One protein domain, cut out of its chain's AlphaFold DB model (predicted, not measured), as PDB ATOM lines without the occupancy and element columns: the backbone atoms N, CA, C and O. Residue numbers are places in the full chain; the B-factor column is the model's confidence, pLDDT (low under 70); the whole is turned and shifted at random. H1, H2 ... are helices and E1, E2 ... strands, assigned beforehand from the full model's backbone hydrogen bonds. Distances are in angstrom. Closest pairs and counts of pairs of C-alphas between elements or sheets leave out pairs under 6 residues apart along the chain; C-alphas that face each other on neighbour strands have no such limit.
ATOM      1  N   LEU A   4     -29.146  20.094  36.043       78.00
ATOM      2  CA  LEU A   4     -29.589  20.113  37.440       78.00
ATOM      3  C   LEU A   4     -28.552  19.404  38.328       78.00
ATOM      4  O   LEU A   4     -28.205  18.250  38.077       78.00
ATOM      5  N   LEU A   5     -28.058  20.100  39.352       75.06
ATOM      6  CA  LEU A   5     -27.132  19.569  40.354       75.06
ATOM      7  C   LEU A   5     -27.865  19.116  41.615       75.06
ATOM      8  O   LEU A   5     -27.564  18.056  42.162       75.06
ATOM      9  N   LYS A   6     -28.806  19.931  42.104       77.75
ATOM     10  CA  LYS A   6     -29.494  19.683  43.373       77.75
ATOM     11  C   LYS A   6     -30.829  20.414  43.445       77.75
ATOM     12  O   LYS A   6     -30.962  21.492  42.884       77.75
ATOM     13  N   GLN A   7     -31.780  19.872  44.201       78.50
ATOM     14  CA  GLN A   7     -33.010  20.569  44.589       78.50
ATOM     15  C   GLN A   7     -33.143  20.628  46.108       78.50
ATOM     16  O   GLN A   7     -32.718  19.700  46.803       78.50
ATOM     17  N   ARG A   8     -33.674  21.734  46.639       75.81
ATOM     18  CA  ARG A   8     -33.814  21.963  48.082       75.81
ATOM     19  C   ARG A   8     -35.067  22.767  48.402       75.81
ATOM     20  O   ARG A   8     -35.246  23.867  47.912       75.81
ATOM     21  N   GLY A   9     -35.864  22.261  49.337       75.44
ATOM     22  CA  GLY A   9     -36.948  23.026  49.946       75.44
ATOM     23  C   GLY A   9     -38.052  23.463  48.980       75.44
ATOM     24  O   GLY A   9     -37.960  23.360  47.758       75.44
ATOM     25  N   VAL A  10     -39.132  23.951  49.574       79.62
ATOM     26  CA  VAL A  10     -40.255  24.550  48.858       79.62
ATOM     27  C   VAL A  10     -40.553  25.874  49.541       79.62
ATOM     28  O   VAL A  10     -40.566  25.942  50.773       79.62
ATOM     29  N   LYS A  11     -40.768  26.932  48.763       80.00
ATOM     30  CA  LYS A  11     -41.151  28.247  49.276       80.00
ATOM     31  C   LYS A  11     -42.384  28.758  48.554       80.00
ATOM     32  O   LYS A  11     -42.505  28.616  47.342       80.00
ATOM     33  N   LEU A  12     -43.286  29.374  49.310       81.88
ATOM     34  CA  LEU A  12     -44.391  30.137  48.747       81.88
ATOM     35  C   LEU A  12     -43.865  31.527  48.379       81.88
ATOM     36  O   LEU A  12     -43.365  32.247  49.242       81.88
ATOM     37  N   MET A  13     -43.934  31.882  47.100       85.38
ATOM     38  CA  MET A  13     -43.427  33.152  46.579       85.38
ATOM     39  C   MET A  13     -44.413  33.734  45.570       85.38
ATOM     40  O   MET A  13     -45.280  33.032  45.052       85.38
ATOM     41  N   ARG A  14     -44.307  35.039  45.316       86.88
ATOM     42  CA  ARG A  14     -45.128  35.707  44.309       86.88
ATOM     43  C   ARG A  14     -44.461  35.592  42.937       86.88
ATOM     44  O   ARG A  14     -43.286  35.925  42.807       86.88
ATOM     45  N   SER A  15     -45.224  35.152  41.944       85.44
ATOM     46  CA  SER A  15     -44.799  35.045  40.549       85.44
ATOM     47  C   SER A  15     -44.399  36.396  39.984       85.44
ATOM     48  O   SER A  15     -45.114  37.385  40.160       85.44
ATOM     49  N   ARG A  16     -43.256  36.430  39.290       84.25
ATOM     50  CA  ARG A  16     -42.763  37.646  38.626       84.25
ATOM     51  C   ARG A  16     -43.562  37.979  37.369       84.25
ATOM     52  O   ARG A  16     -43.684  39.151  37.040       84.25
ATOM     53  N   LEU A  17     -44.138  36.967  36.719       83.69
ATOM     54  CA  LEU A  17     -44.935  37.139  35.503       83.69
ATOM     55  C   LEU A  17     -46.397  37.460  35.810       83.69
ATOM     56  O   LEU A  17     -46.972  38.379  35.240       83.69
ATOM     57  N   THR A  18     -47.003  36.687  36.715       84.75
ATOM     58  CA  THR A  18     -48.456  36.743  36.965       84.75
ATOM     59  C   THR A  18     -48.828  37.531  38.219       84.75
ATOM     60  O   THR A  18     -49.967  37.957  38.363       84.75
ATOM     61  N   GLY A  19     -47.892  37.734  39.153       84.69
ATOM     62  CA  GLY A  19     -48.175  38.381  40.438       84.69
ATOM     63  C   GLY A  19     -48.948  37.510  41.439       84.69
ATOM     64  O   GLY A  19     -49.247  37.975  42.541       84.69
ATOM     65  N   GLU A  20     -49.251  36.256  41.098       83.75
ATOM     66  CA  GLU A  20     -49.958  35.305  41.962       83.75
ATOM     67  C   GLU A  20     -49.018  34.622  42.963       83.75
ATOM     68  O   GLU A  20     -47.819  34.490  42.722       83.75
ATOM     69  N   LEU A  21     -49.550  34.166  44.101       83.50
ATOM     70  CA  LEU A  21     -48.794  33.341  45.049       83.50
ATOM     71  C   LEU A  21     -48.722  31.899  44.539       83.50
ATOM     72  O   LEU A  21     -49.752  31.247  44.391       83.50
ATOM     73  N   LYS A  22     -47.505  31.392  44.326       82.81
ATOM     74  CA  LYS A  22     -47.241  30.026  43.858       82.81
ATOM     75  C   LYS A  22     -46.173  29.343  44.707       82.81
ATOM     76  O   LYS A  22     -45.377  29.991  45.391       82.81
ATOM     77  N   LEU A  23     -46.170  28.012  44.682       81.31
ATOM     78  CA  LEU A  23     -45.119  27.208  45.301       81.31
ATOM     79  C   LEU A  23     -43.948  27.055  44.333       81.31
ATOM     80  O   LEU A  23     -44.123  26.618  43.194       81.31
ATOM     81  N   TYR A  24     -42.754  27.358  44.829       86.25
ATOM     82  CA  TYR A  24     -41.504  27.229  44.102       86.25
ATOM     83  C   TYR A  24     -40.567  26.239  44.785       86.25
ATOM     84  O   TYR A  24     -40.486  26.192  46.014       86.25
ATOM     85  N   VAL A  25     -39.812  25.492  43.986       84.88
ATOM     86  CA  VAL A  25     -38.735  24.600  44.430       84.88
ATOM     87  C   VAL A  25     -37.401  25.264  44.130       84.88
ATOM     88  O   VAL A  25     -37.160  25.675  42.994       84.88
ATOM     89  N   GLU A  26     -36.511  25.350  45.120       87.50
ATOM     90  CA  GLU A  26     -35.147  25.813  44.863       87.50
ATOM     91  C   GLU A  26     -34.370  24.711  44.144       87.50
ATOM     92  O   GLU A  26     -34.315  23.561  44.587       87.50
ATOM     93  N   SER A  27     -33.752  25.069  43.033       84.00
ATOM     94  CA  SER A  27     -32.970  24.184  42.186       84.00
ATOM     95  C   SER A  27     -31.633  24.844  41.871       84.00
ATOM     96  O   SER A  27     -31.555  26.039  41.600       84.00
ATOM     97  N   GLU A  28     -30.567  24.062  41.930       86.38
ATOM     98  CA  GLU A  28     -29.211  24.474  41.600       86.38
ATOM     99  C   GLU A  28     -28.833  23.858  40.253       86.38
ATOM    100  O   GLU A  28     -28.906  22.639  40.087       86.38
ATOM    101  N   TYR A  29     -28.439  24.694  39.298       83.06
ATOM    102  CA  TYR A  29     -28.085  24.306  37.938       83.06
ATOM    103  C   TYR A  29     -26.652  24.692  37.611       83.06
ATOM    104  O   TYR A  29     -26.195  25.769  37.977       83.06
ATOM    105  N   LEU A  30     -25.977  23.834  36.852       83.62
ATOM    106  CA  LEU A  30     -24.680  24.096  36.245       83.62
ATOM    107  C   LEU A  30     -24.860  24.411  34.761       83.62
ATOM    108  O   LEU A  30     -25.492  23.637  34.032       83.62
ATOM    109  N   SER A  31     -24.284  25.517  34.301       80.12
ATOM    110  CA  SER A  31     -24.219  25.825  32.878       80.12
ATOM    111  C   SER A  31     -23.271  24.872  32.145       80.12
ATOM    112  O   SER A  31     -22.288  24.394  32.727       80.12
ATOM    113  N   PRO A  32     -23.514  24.603  30.849       73.88
ATOM    114  CA  PRO A  32     -22.468  24.031  30.008       73.88
ATOM    115  C   PRO A  32     -21.223  24.931  30.051       73.88
ATOM    116  O   PRO A  32     -21.324  26.104  30.417       73.88
ATOM    117  N   GLY A  33     -20.059  24.366  29.716       76.31
ATOM    118  CA  GLY A  33     -18.828  25.150  29.601       76.31
ATOM    119  C   GLY A  33     -19.037  26.292  28.611       76.31
ATOM    120  O   GLY A  33     -19.412  26.047  27.464       76.31
ATOM    121  N   LEU A  34     -18.868  27.514  29.095       79.06
ATOM    122  CA  LEU A  34     -18.938  28.747  28.329       79.06
ATOM    123  C   LEU A  34     -17.527  29.139  27.894       79.06
ATOM    124  O   LEU A  34     -16.541  28.765  28.541       79.06
ATOM    125  N   GLU A  35     -17.437  29.910  26.813       79.44
ATOM    126  CA  GLU A  35     -16.186  30.580  26.462       79.44
ATOM    127  C   GLU A  35     -15.734  31.446  27.648       79.44
ATOM    128  O   GLU A  35     -16.578  32.135  28.227       79.44
ATOM    129  N   PRO A  36     -14.450  31.389  28.052       80.88
ATOM    130  CA  PRO A  36     -13.959  32.165  29.182       80.88
ATOM    131  C   PRO A  36     -14.271  33.653  29.030       80.88
ATOM    132  O   PRO A  36     -14.022  34.238  27.975       80.88
ATOM    133  N   PHE A  37     -14.792  34.270  30.087       78.88
ATOM    134  CA  PHE A  37     -15.222  35.661  30.053       78.88
ATOM    135  C   PHE A  37     -14.837  36.405  31.329       78.88
ATOM    136  O   PHE A  37     -14.838  35.872  32.443       78.88
ATOM    137  N   GLU A  38     -14.489  37.680  31.173       73.88
ATOM    138  CA  GLU A  38     -14.160  38.528  32.311       73.88
ATOM    139  C   GLU A  38     -15.429  39.017  33.001       73.88
ATOM    140  O   GLU A  38     -16.121  39.928  32.550       73.88
ATOM    141  N   VAL A  39     -15.712  38.407  34.146       64.88
ATOM    142  CA  VAL A  39     -16.776  38.842  35.050       64.88
ATOM    143  C   VAL A  39     -16.196  39.746  36.118       64.88
ATOM    144  O   VAL A  39     -15.261  39.350  36.816       64.88
ATOM    145  N   TRP A  40     -16.787  40.926  36.276       62.50
ATOM    146  CA  TRP A  40     -16.418  41.870  37.329       62.50
ATOM    147  C   TRP A  40     -17.355  41.770  38.546       62.50
ATOM    148  O   TRP A  40     -16.913  42.036  39.659       62.50
ATOM    149  N   ASP A  41     -18.613  41.334  38.363       83.19
ATOM    150  CA  ASP A  41     -19.607  41.229  39.441       83.19
ATOM    151  C   ASP A  41     -20.648  40.112  39.192       83.19
ATOM    152  O   ASP A  41     -21.308  40.063  38.151       83.19
ATOM    153  N   GLU A  42     -20.829  39.221  40.170       84.75
ATOM    154  CA  GLU A  42     -21.830  38.144  40.143       84.75
ATOM    155  C   GLU A  42     -23.271  38.677  40.251       84.75
ATOM    156  O   GLU A  42     -24.200  38.071  39.708       84.75
ATOM    157  N   GLN A  43     -23.476  39.835  40.894       86.88
ATOM    158  CA  GLN A  43     -24.787  40.498  40.943       86.88
ATOM    159  C   GLN A  43     -25.233  40.958  39.556       86.88
ATOM    160  O   GLN A  43     -26.408  40.815  39.210       86.88
ATOM    161  N   TYR A  44     -24.298  41.460  38.744       87.06
ATOM    162  CA  TYR A  44     -24.588  41.862  37.373       87.06
ATOM    163  C   TYR A  44     -25.096  40.671  36.554       87.06
ATOM    164  O   TYR A  44     -26.191  40.740  35.996       87.06
ATOM    165  N   ILE A  45     -24.380  39.539  36.584       85.44
ATOM    166  CA  ILE A  45     -24.794  38.317  35.873       85.44
ATOM    167  C   ILE A  45     -26.153  37.836  36.359       85.44
ATOM    168  O   ILE A  45     -27.013  37.512  35.547       85.44
ATOM    169  N   LYS A  46     -26.372  37.807  37.676       89.69
ATOM    170  CA  LYS A  46     -27.671  37.442  38.243       89.69
ATOM    171  C   LYS A  46     -28.795  38.306  37.671       89.69
ATOM    172  O   LYS A  46     -29.851  37.777  37.334       89.69
ATOM    173  N   SER A  47     -28.580  39.618  37.584       87.88
ATOM    174  CA  SER A  47     -29.588  40.554  37.090       87.88
ATOM    175  C   SER A  47     -29.877  40.373  35.599       87.88
ATOM    176  O   SER A  47     -31.043  40.342  35.216       87.88
ATOM    177  N   GLU A  48     -28.846  40.176  34.776       86.44
ATOM    178  CA  GLU A  48     -29.002  39.934  33.339       86.44
ATOM    179  C   GLU A  48     -29.665  38.580  33.074       86.44
ATOM    180  O   GLU A  48     -30.622  38.501  32.310       86.44
ATOM    181  N   PHE A  49     -29.263  37.536  33.802       85.31
ATOM    182  CA  PHE A  49     -29.867  36.210  33.690       85.31
ATOM    183  C   PHE A  49     -31.342  36.202  34.124       85.31
ATOM    184  O   PHE A  49     -32.181  35.551  33.503       85.31
ATOM    185  N   GLN A  50     -31.694  36.965  35.167       89.06
ATOM    186  CA  GLN A  50     -33.093  37.154  35.559       89.06
ATOM    187  C   GLN A  50     -33.893  37.878  34.468       89.06
ATOM    188  O   GLN A  50     -35.021  37.477  34.193       89.06
ATOM    189  N   LYS A  51     -33.333  38.927  33.849       85.25
ATOM    190  CA  LYS A  51     -33.997  39.645  32.749       85.25
ATOM    191  C   LYS A  51     -34.228  38.739  31.544       85.25
ATOM    192  O   LYS A  51     -35.286  38.816  30.936       85.25
ATOM    193  N   GLU A  52     -33.263  37.890  31.206       83.44
ATOM    194  CA  GLU A  52     -33.398  36.921  30.117       83.44
ATOM    195  C   GLU A  52     -34.539  35.932  30.394       83.44
ATOM    196  O   GLU A  52     -35.417  35.769  29.551       83.44
ATOM    197  N   CYS A  53     -34.615  35.380  31.613       82.69
ATOM    198  CA  CYS A  53     -35.735  34.524  32.024       82.69
ATOM    199  C   CYS A  53     -37.087  35.255  31.938       82.69
ATOM    200  O   CYS A  53     -38.057  34.695  31.428       82.69
ATOM    201  N   ASP A  54     -37.145  36.505  32.415       84.06
ATOM    202  CA  ASP A  54     -38.354  37.334  32.364       84.06
ATOM    203  C   ASP A  54     -38.769  37.601  30.891       84.06
ATOM    204  O   ASP A  54     -39.952  37.513  30.559       84.06
ATOM    205  N   ASN A  55     -37.808  37.859  29.992       78.69
ATOM    206  CA  ASN A  55     -38.037  38.088  28.557       78.69
ATOM    207  C   ASN A  55     -38.509  36.832  27.813       78.69
ATOM    208  O   ASN A  55     -39.323  36.931  26.897       78.69
ATOM    209  N   GLU A  56     -38.016  35.657  28.204       77.12
ATOM    210  CA  GLU A  56     -38.478  34.368  27.679       77.12
ATOM    211  C   GLU A  56     -39.838  33.941  28.256       77.12
ATOM    212  O   GLU A  56     -40.394  32.919  27.851       77.12
ATOM    213  N   GLY A  57     -40.400  34.717  29.190       77.19
ATOM    214  CA  GLY A  57     -41.665  34.396  29.842       77.19
ATOM    215  C   GLY A  57     -41.562  33.179  30.761       77.19
ATOM    216  O   GLY A  57     -42.545  32.462  30.942       77.19
ATOM    217  N   LEU A  58     -40.385  32.936  31.340       80.62
ATOM    218  CA  LEU A  58     -40.157  31.861  32.298       80.62
ATOM    219  C   LEU A  58     -40.412  32.373  33.718       80.62
ATOM    220  O   LEU A  58     -39.806  33.348  34.161       80.62
ATOM    221  N   ASP A  59     -41.295  31.702  34.462       85.50
ATOM    222  CA  ASP A  59     -41.644  32.088  35.834       85.50
ATOM    223  C   ASP A  59     -40.553  31.627  36.816       85.50
ATOM    224  O   ASP A  59     -40.763  30.745  37.642       85.50
ATOM    225  N   VAL A  60     -39.347  32.183  36.687       86.00
ATOM    226  CA  VAL A  60     -38.148  31.784  37.435       86.00
ATOM    227  C   VAL A  60     -37.690  32.927  38.323       86.00
ATOM    228  O   VAL A  60     -37.679  34.083  37.909       86.00
ATOM    229  N   ILE A  61     -37.257  32.613  39.544       90.50
ATOM    230  CA  ILE A  61     -36.621  33.600  40.425       90.50
ATOM    231  C   ILE A  61     -35.191  33.161  40.714       90.50
ATOM    232  O   ILE A  61     -34.951  32.203  41.448       90.50
ATOM    233  N   VAL A  62     -34.227  33.880  40.155       90.00
ATOM    234  CA  VAL A  62     -32.796  33.637  40.331       90.00
ATOM    235  C   VAL A  62     -32.381  34.182  41.695       90.00
ATOM    236  O   VAL A  62     -32.494  35.378  41.973       90.00
ATOM    237  N   SER A  63     -31.910  33.311  42.583       91.69
ATOM    238  CA  SER A  63     -31.505  33.689  43.938       91.69
ATOM    239  C   SER A  63     -30.014  33.993  44.030       91.69
ATOM    240  O   SER A  63     -29.633  34.992  44.646       91.69
ATOM    241  N   GLU A  64     -29.187  33.190  43.370       91.06
ATOM    242  CA  GLU A  64     -27.728  33.258  43.436       91.06
ATOM    243  C   GLU A  64     -27.124  32.833  42.095       91.06
ATOM    244  O   GLU A  64     -27.634  31.923  41.438       91.06
ATOM    245  N   VAL A  65     -26.026  33.475  41.706       89.44
ATOM    246  CA  VAL A  65     -25.188  33.057  40.582       89.44
ATOM    247  C   VAL A  65     -23.750  33.043  41.065       89.44
ATOM    248  O   VAL A  65     -23.321  33.991  41.709       89.44
ATOM    249  N   LYS A  66     -23.030  31.968  40.757       89.44
ATOM    250  CA  LYS A  66     -21.626  31.788  41.098       89.44
ATOM    251  C   LYS A  66     -20.822  31.469  39.850       89.44
ATOM    252  O   LYS A  66     -21.157  30.523  39.128       89.44
ATOM    253  N   HIS A  67     -19.746  32.214  39.627       87.12
ATOM    254  CA  HIS A  67     -18.820  31.980  38.520       87.12
ATOM    255  C   HIS A  67     -17.708  31.018  38.942       87.12
ATOM    256  O   HIS A  67     -17.048  31.200  39.963       87.12
ATOM    257  N   ILE A  68     -17.499  29.967  38.156       86.00
ATOM    258  CA  ILE A  68     -16.392  29.027  38.317       86.00
ATOM    259  C   ILE A  68     -15.507  29.157  37.089       86.00
ATOM    260  O   ILE A  68     -15.865  28.694  36.007       86.00
ATOM    261  N   ARG A  69     -14.335  29.755  37.290       84.12
ATOM    262  CA  ARG A  69     -13.303  29.843  36.262       84.12
ATOM    263  C   ARG A  69     -12.494  28.563  36.230       84.12
ATOM    264  O   ARG A  69     -11.981  28.125  37.263       84.12
ATOM    265  N   THR A  70     -12.353  27.981  35.048       80.81
ATOM    266  CA  THR A  70     -11.408  26.887  34.815       80.81
ATOM    267  C   THR A  70     -10.480  27.248  33.656       80.81
ATOM    268  O   THR A  70     -10.799  28.143  32.878       80.81
ATOM    269  N   PRO A  71      -9.329  26.571  33.501       79.38
ATOM    270  CA  PRO A  71      -8.371  26.907  32.447       79.38
ATOM    271  C   PRO A  71      -8.909  26.781  31.012       79.38
ATOM    272  O   PRO A  71      -8.315  27.343  30.099       79.38
ATOM    273  N   TYR A  72      -9.988  26.019  30.806       80.81
ATOM    274  CA  TYR A  72     -10.486  25.656  29.473       80.81
ATOM    275  C   TYR A  72     -11.910  26.138  29.193       80.81
ATOM    276  O   TYR A  72     -12.310  26.200  28.034       80.81
ATOM    277  N   ALA A  73     -12.681  26.436  30.237       84.75
ATOM    278  CA  ALA A  73     -14.057  26.889  30.125       84.75
ATOM    279  C   ALA A  73     -14.502  27.569  31.417       84.75
ATOM    280  O   ALA A  73     -14.075  27.196  32.514       84.75
ATOM    281  N   ASP A  74     -15.434  28.498  31.298       82.75
ATOM    282  CA  ASP A  74     -16.114  29.050  32.457       82.75
ATOM    283  C   ASP A  74     -17.439  28.334  32.693       82.75
ATOM    284  O   ASP A  74     -18.130  27.914  31.766       82.75
ATOM    285  N   HIS A  75     -17.811  28.191  33.960       83.56
ATOM    286  CA  HIS A  75     -19.092  27.625  34.353       83.56
ATOM    287  C   HIS A  75     -19.846  28.587  35.261       83.56
ATOM    288  O   HIS A  75     -19.264  29.260  36.110       83.56
ATOM    289  N   LEU A  76     -21.166  28.599  35.124       86.44
ATOM    290  CA  LEU A  76     -22.070  29.288  36.028       86.44
ATOM    291  C   LEU A  76     -22.851  28.255  36.828       86.44
ATOM    292  O   LEU A  76     -23.529  27.395  36.263       86.44
ATOM    293  N   ILE A  77     -22.776  28.356  38.151       88.38
ATOM    294  CA  ILE A  77     -23.740  27.709  39.032       88.38
ATOM    295  C   ILE A  77     -24.818  28.734  39.342       88.38
ATOM    296  O   ILE A  77     -24.532  29.803  39.867       88.38
ATOM    297  N   THR A  78     -26.063  28.404  39.034       88.56
ATOM    298  CA  THR A  78     -27.211  29.271  39.295       88.56
ATOM    299  C   THR A  78     -28.150  28.574  40.263       88.56
ATOM    300  O   THR A  78     -28.493  27.405  40.078       88.56
ATOM    301  N   ARG A  79     -28.573  29.277  41.313       90.19
ATOM    302  CA  ARG A  79     -29.693  28.853  42.150       90.19
ATOM    303  C   ARG A  79     -30.932  29.606  41.731       90.19
ATOM    304  O   ARG A  79     -30.928  30.832  41.623       90.19
ATOM    305  N   GLN A  80     -31.978  28.846  41.473       90.56
ATOM    306  CA  GLN A  80     -33.201  29.330  40.868       90.56
ATOM    307  C   GLN A  80     -34.393  28.696  41.573       90.56
ATOM    308  O   GLN A  80     -34.383  27.508  41.885       90.56
ATOM    309  N   TYR A  81     -35.430  29.481  41.805       89.50
ATOM    310  CA  TYR A  81     -36.731  29.004  42.237       89.50
ATOM    311  C   TYR A  81     -37.592  28.784  40.999       89.50
ATOM    312  O   TYR A  81     -37.826  29.723  40.240       89.50
ATOM    313  N   LEU A  82     -38.050  27.548  40.816       87.06
ATOM    314  CA  LEU A  82     -38.912  27.136  39.707       87.06
ATOM    315  C   LEU A  82     -40.307  26.770  40.220       87.06
ATOM    316  O   LEU A  82     -40.395  26.182  41.302       87.06
ATOM    317  N   PRO A  83     -41.391  27.049  39.475       82.62
ATOM    318  CA  PRO A  83     -42.732  26.655  39.875       82.62
ATOM    319  C   PRO A  83     -42.816  25.130  39.934       82.62
ATOM    320  O   PRO A  83     -42.333  24.437  39.032       82.62
ATOM    321  N   VAL A  84     -43.446  24.583  40.976       75.00
ATOM    322  CA  VAL A  84     -43.575  23.122  41.163       75.00
ATOM    323  C   VAL A  84     -44.171  22.440  39.917       75.00
ATOM    324  O   VAL A  84     -43.722  21.362  39.529       75.00
ATOM    325  N   GLU A  85     -45.124  23.094  39.254       67.31
ATOM    326  CA  GLU A  85     -45.814  22.608  38.051       67.31
ATOM    327  C   GLU A  85     -44.871  22.467  36.842       67.31
ATOM    328  O   GLU A  85     -44.828  21.415  36.201       67.31
ATOM    329  N   GLU A  86     -44.039  23.478  36.575       58.28
ATOM    330  CA  GLU A  86     -43.030  23.419  35.506       58.28
ATOM    331  C   GLU A  86     -41.911  22.428  35.823       58.28
ATOM    332  O   GLU A  86     -41.379  21.761  34.932       58.28
ATOM    333  N   THR A  87     -41.560  22.308  37.104       57.19
ATOM    334  CA  THR A  87     -40.528  21.375  37.555       57.19
ATOM    335  C   THR A  87     -40.980  19.932  37.317       57.19
ATOM    336  O   THR A  87     -40.207  19.121  36.807       57.19
ATOM    337  N   ALA A  88     -42.254  19.622  37.589       52.75
ATOM    338  CA  ALA A  88     -42.847  18.321  37.291       52.75
ATOM    339  C   ALA A  88     -42.864  18.018  35.779       52.75
ATOM    340  O   ALA A  88     -42.512  16.910  35.372       52.75
ATOM    341  N   ALA A  89     -43.193  19.001  34.932       47.69
ATOM    342  CA  ALA A  89     -43.224  18.838  33.475       47.69
ATOM    343  C   ALA A  89     -41.826  18.637  32.848       47.69
ATOM    344  O   ALA A  89     -41.639  17.753  32.003       47.69
ATOM    345  N   LYS A  90     -40.816  19.404  33.291       50.62
ATOM    346  CA  LYS A  90     -39.418  19.264  32.833       50.62
ATOM    347  C   LYS A  90     -38.775  17.957  33.320       50.62
ATOM    348  O   LYS A  90     -37.981  17.355  32.602       50.62
ATOM    349  N   MET A  91     -39.159  17.462  34.501       47.34
ATOM    350  CA  MET A  91     -38.716  16.156  35.011       47.34
ATOM    351  C   MET A  91     -39.247  14.971  34.194       47.34
ATOM    352  O   MET A  91     -38.528  13.992  34.007       47.34
ATOM    353  N   ILE A  92     -40.483  15.048  33.690       45.03
ATOM    354  CA  ILE A  92     -41.085  13.982  32.870       45.03
ATOM    355  C   ILE A  92     -40.406  13.893  31.495       45.03
ATOM    356  O   ILE A  92     -40.191  12.799  30.978       45.03
ATOM    357  N   THR A  93     -40.034  15.035  30.913       41.94
ATOM    358  CA  THR A  93     -39.430  15.119  29.573       41.94
ATOM    359  C   THR A  93     -37.923  14.851  29.556       41.94
ATOM    360  O   THR A  93     -37.417  14.327  28.568       41.94
ATOM    361  N   ALA A  94     -37.195  15.138  30.640       45.91
ATOM    362  CA  ALA A  94     -35.741  14.970  30.688       45.91
ATOM    363  C   ALA A  94     -35.257  13.515  30.862       45.91
ATOM    364  O   ALA A  94     -34.047  13.292  30.907       45.91
ATOM    365  N   GLY A  95     -36.150  12.526  31.017       34.19
ATOM    366  CA  GLY A  95     -35.782  11.107  31.173       34.19
ATOM    367  C   GLY A  95     -34.895  10.797  32.390       34.19
ATOM    368  O   GLY A  95     -34.513   9.647  32.615       34.19
ATOM    369  N   GLN A  96     -34.568  11.807  33.199       40.50
ATOM    370  CA  GLN A  96     -33.868  11.641  34.452       40.50
ATOM    371  C   GLN A  96     -34.840  10.962  35.401       40.50
ATOM    372  O   GLN A  96     -35.900  11.499  35.718       40.50
ATOM    373  N   LYS A  97     -34.470   9.758  35.850       36.59
ATOM    374  CA  LYS A  97     -35.039   9.171  37.056       36.59
ATOM    375  C   LYS A  97     -34.838  10.194  38.165       36.59
ATOM    376  O   LYS A  97     -33.779  10.259  38.776       36.59
TER     377      LYS A  97
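Overview. This is residues 4 to 97 of the 259 residues of an uncharacterized protein of Archaeoglobales archaeon (UniProt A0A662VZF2). An antiparallel sheet of four strands, twisted and curled like part of a barrel, has helix H1 packed slantwise over its E3 edge. Helix H2 follows E4 directly, packs near E2 with its first residues, and sticks out with residues 88 to 93, as do residues 94 and 95. The printed part has 94 residues, in the order E1, E2, H1, E3, E4, H2; the sheet's order is E1, E2, E4, E3, and the class is mixed. The whole is compact, with a radius of gyration of the C-alphas of 14.1 A and spans of 41 by 31 by 23 A.

Arrangement. Begin at E1, residues 4 to 14, an edge strand that bends by 78 degrees at Gly 9. It forms a hairpin with E2, residues 21 to 30, where N 8 and O 26 are 2.8 A apart. E2 is the antiparallel neighbour of E4, residues 74 to 83; look at N 27 and O 80, 2.8 A. E4 forms a hairpin with edge strand E3, residues 61 to 69, with N 66 and O 77 at 2.8 A. H1, residues 42 to 55, is on the sheet at a height of 9.0 A, slantwise at 48 degrees to E3 on the local plane; its closest C-alphas to E3 are Lys 46 and Val 65, 5.6 A. E2, H1 and E3 make a split strand-helix-strand unit, two strands running the same way with E4 between them, its crossover right-handed. H2, residues 84 to 93, is on the sheet, its closest C-alphas to E2 being Val 84 and Tyr 24, 5.5 A; H1 and H2 are apart. In both helices every O i to N i+4 pair is within hydrogen-bond range.

Along the chain. Find C-alpha 4 at (-29.589, 20.113, 37.440), where E1 begins its 23.1 A. E2 covers 27.3 A, H1 19.9 A, E3 24.0 A and E4 27.7 A. H2, 14.7 A long, ends at C-alpha 93, (-39.430, 15.119, 29.573).

Size, cuts and confidence. The farthest C-alphas, Glu 20 and Pro 71, are 43.5 A apart. The printed part has no cut, and the link from E2 to H1 is long. Confidence is under 70 at residues 39 to 40 and 85 to 97.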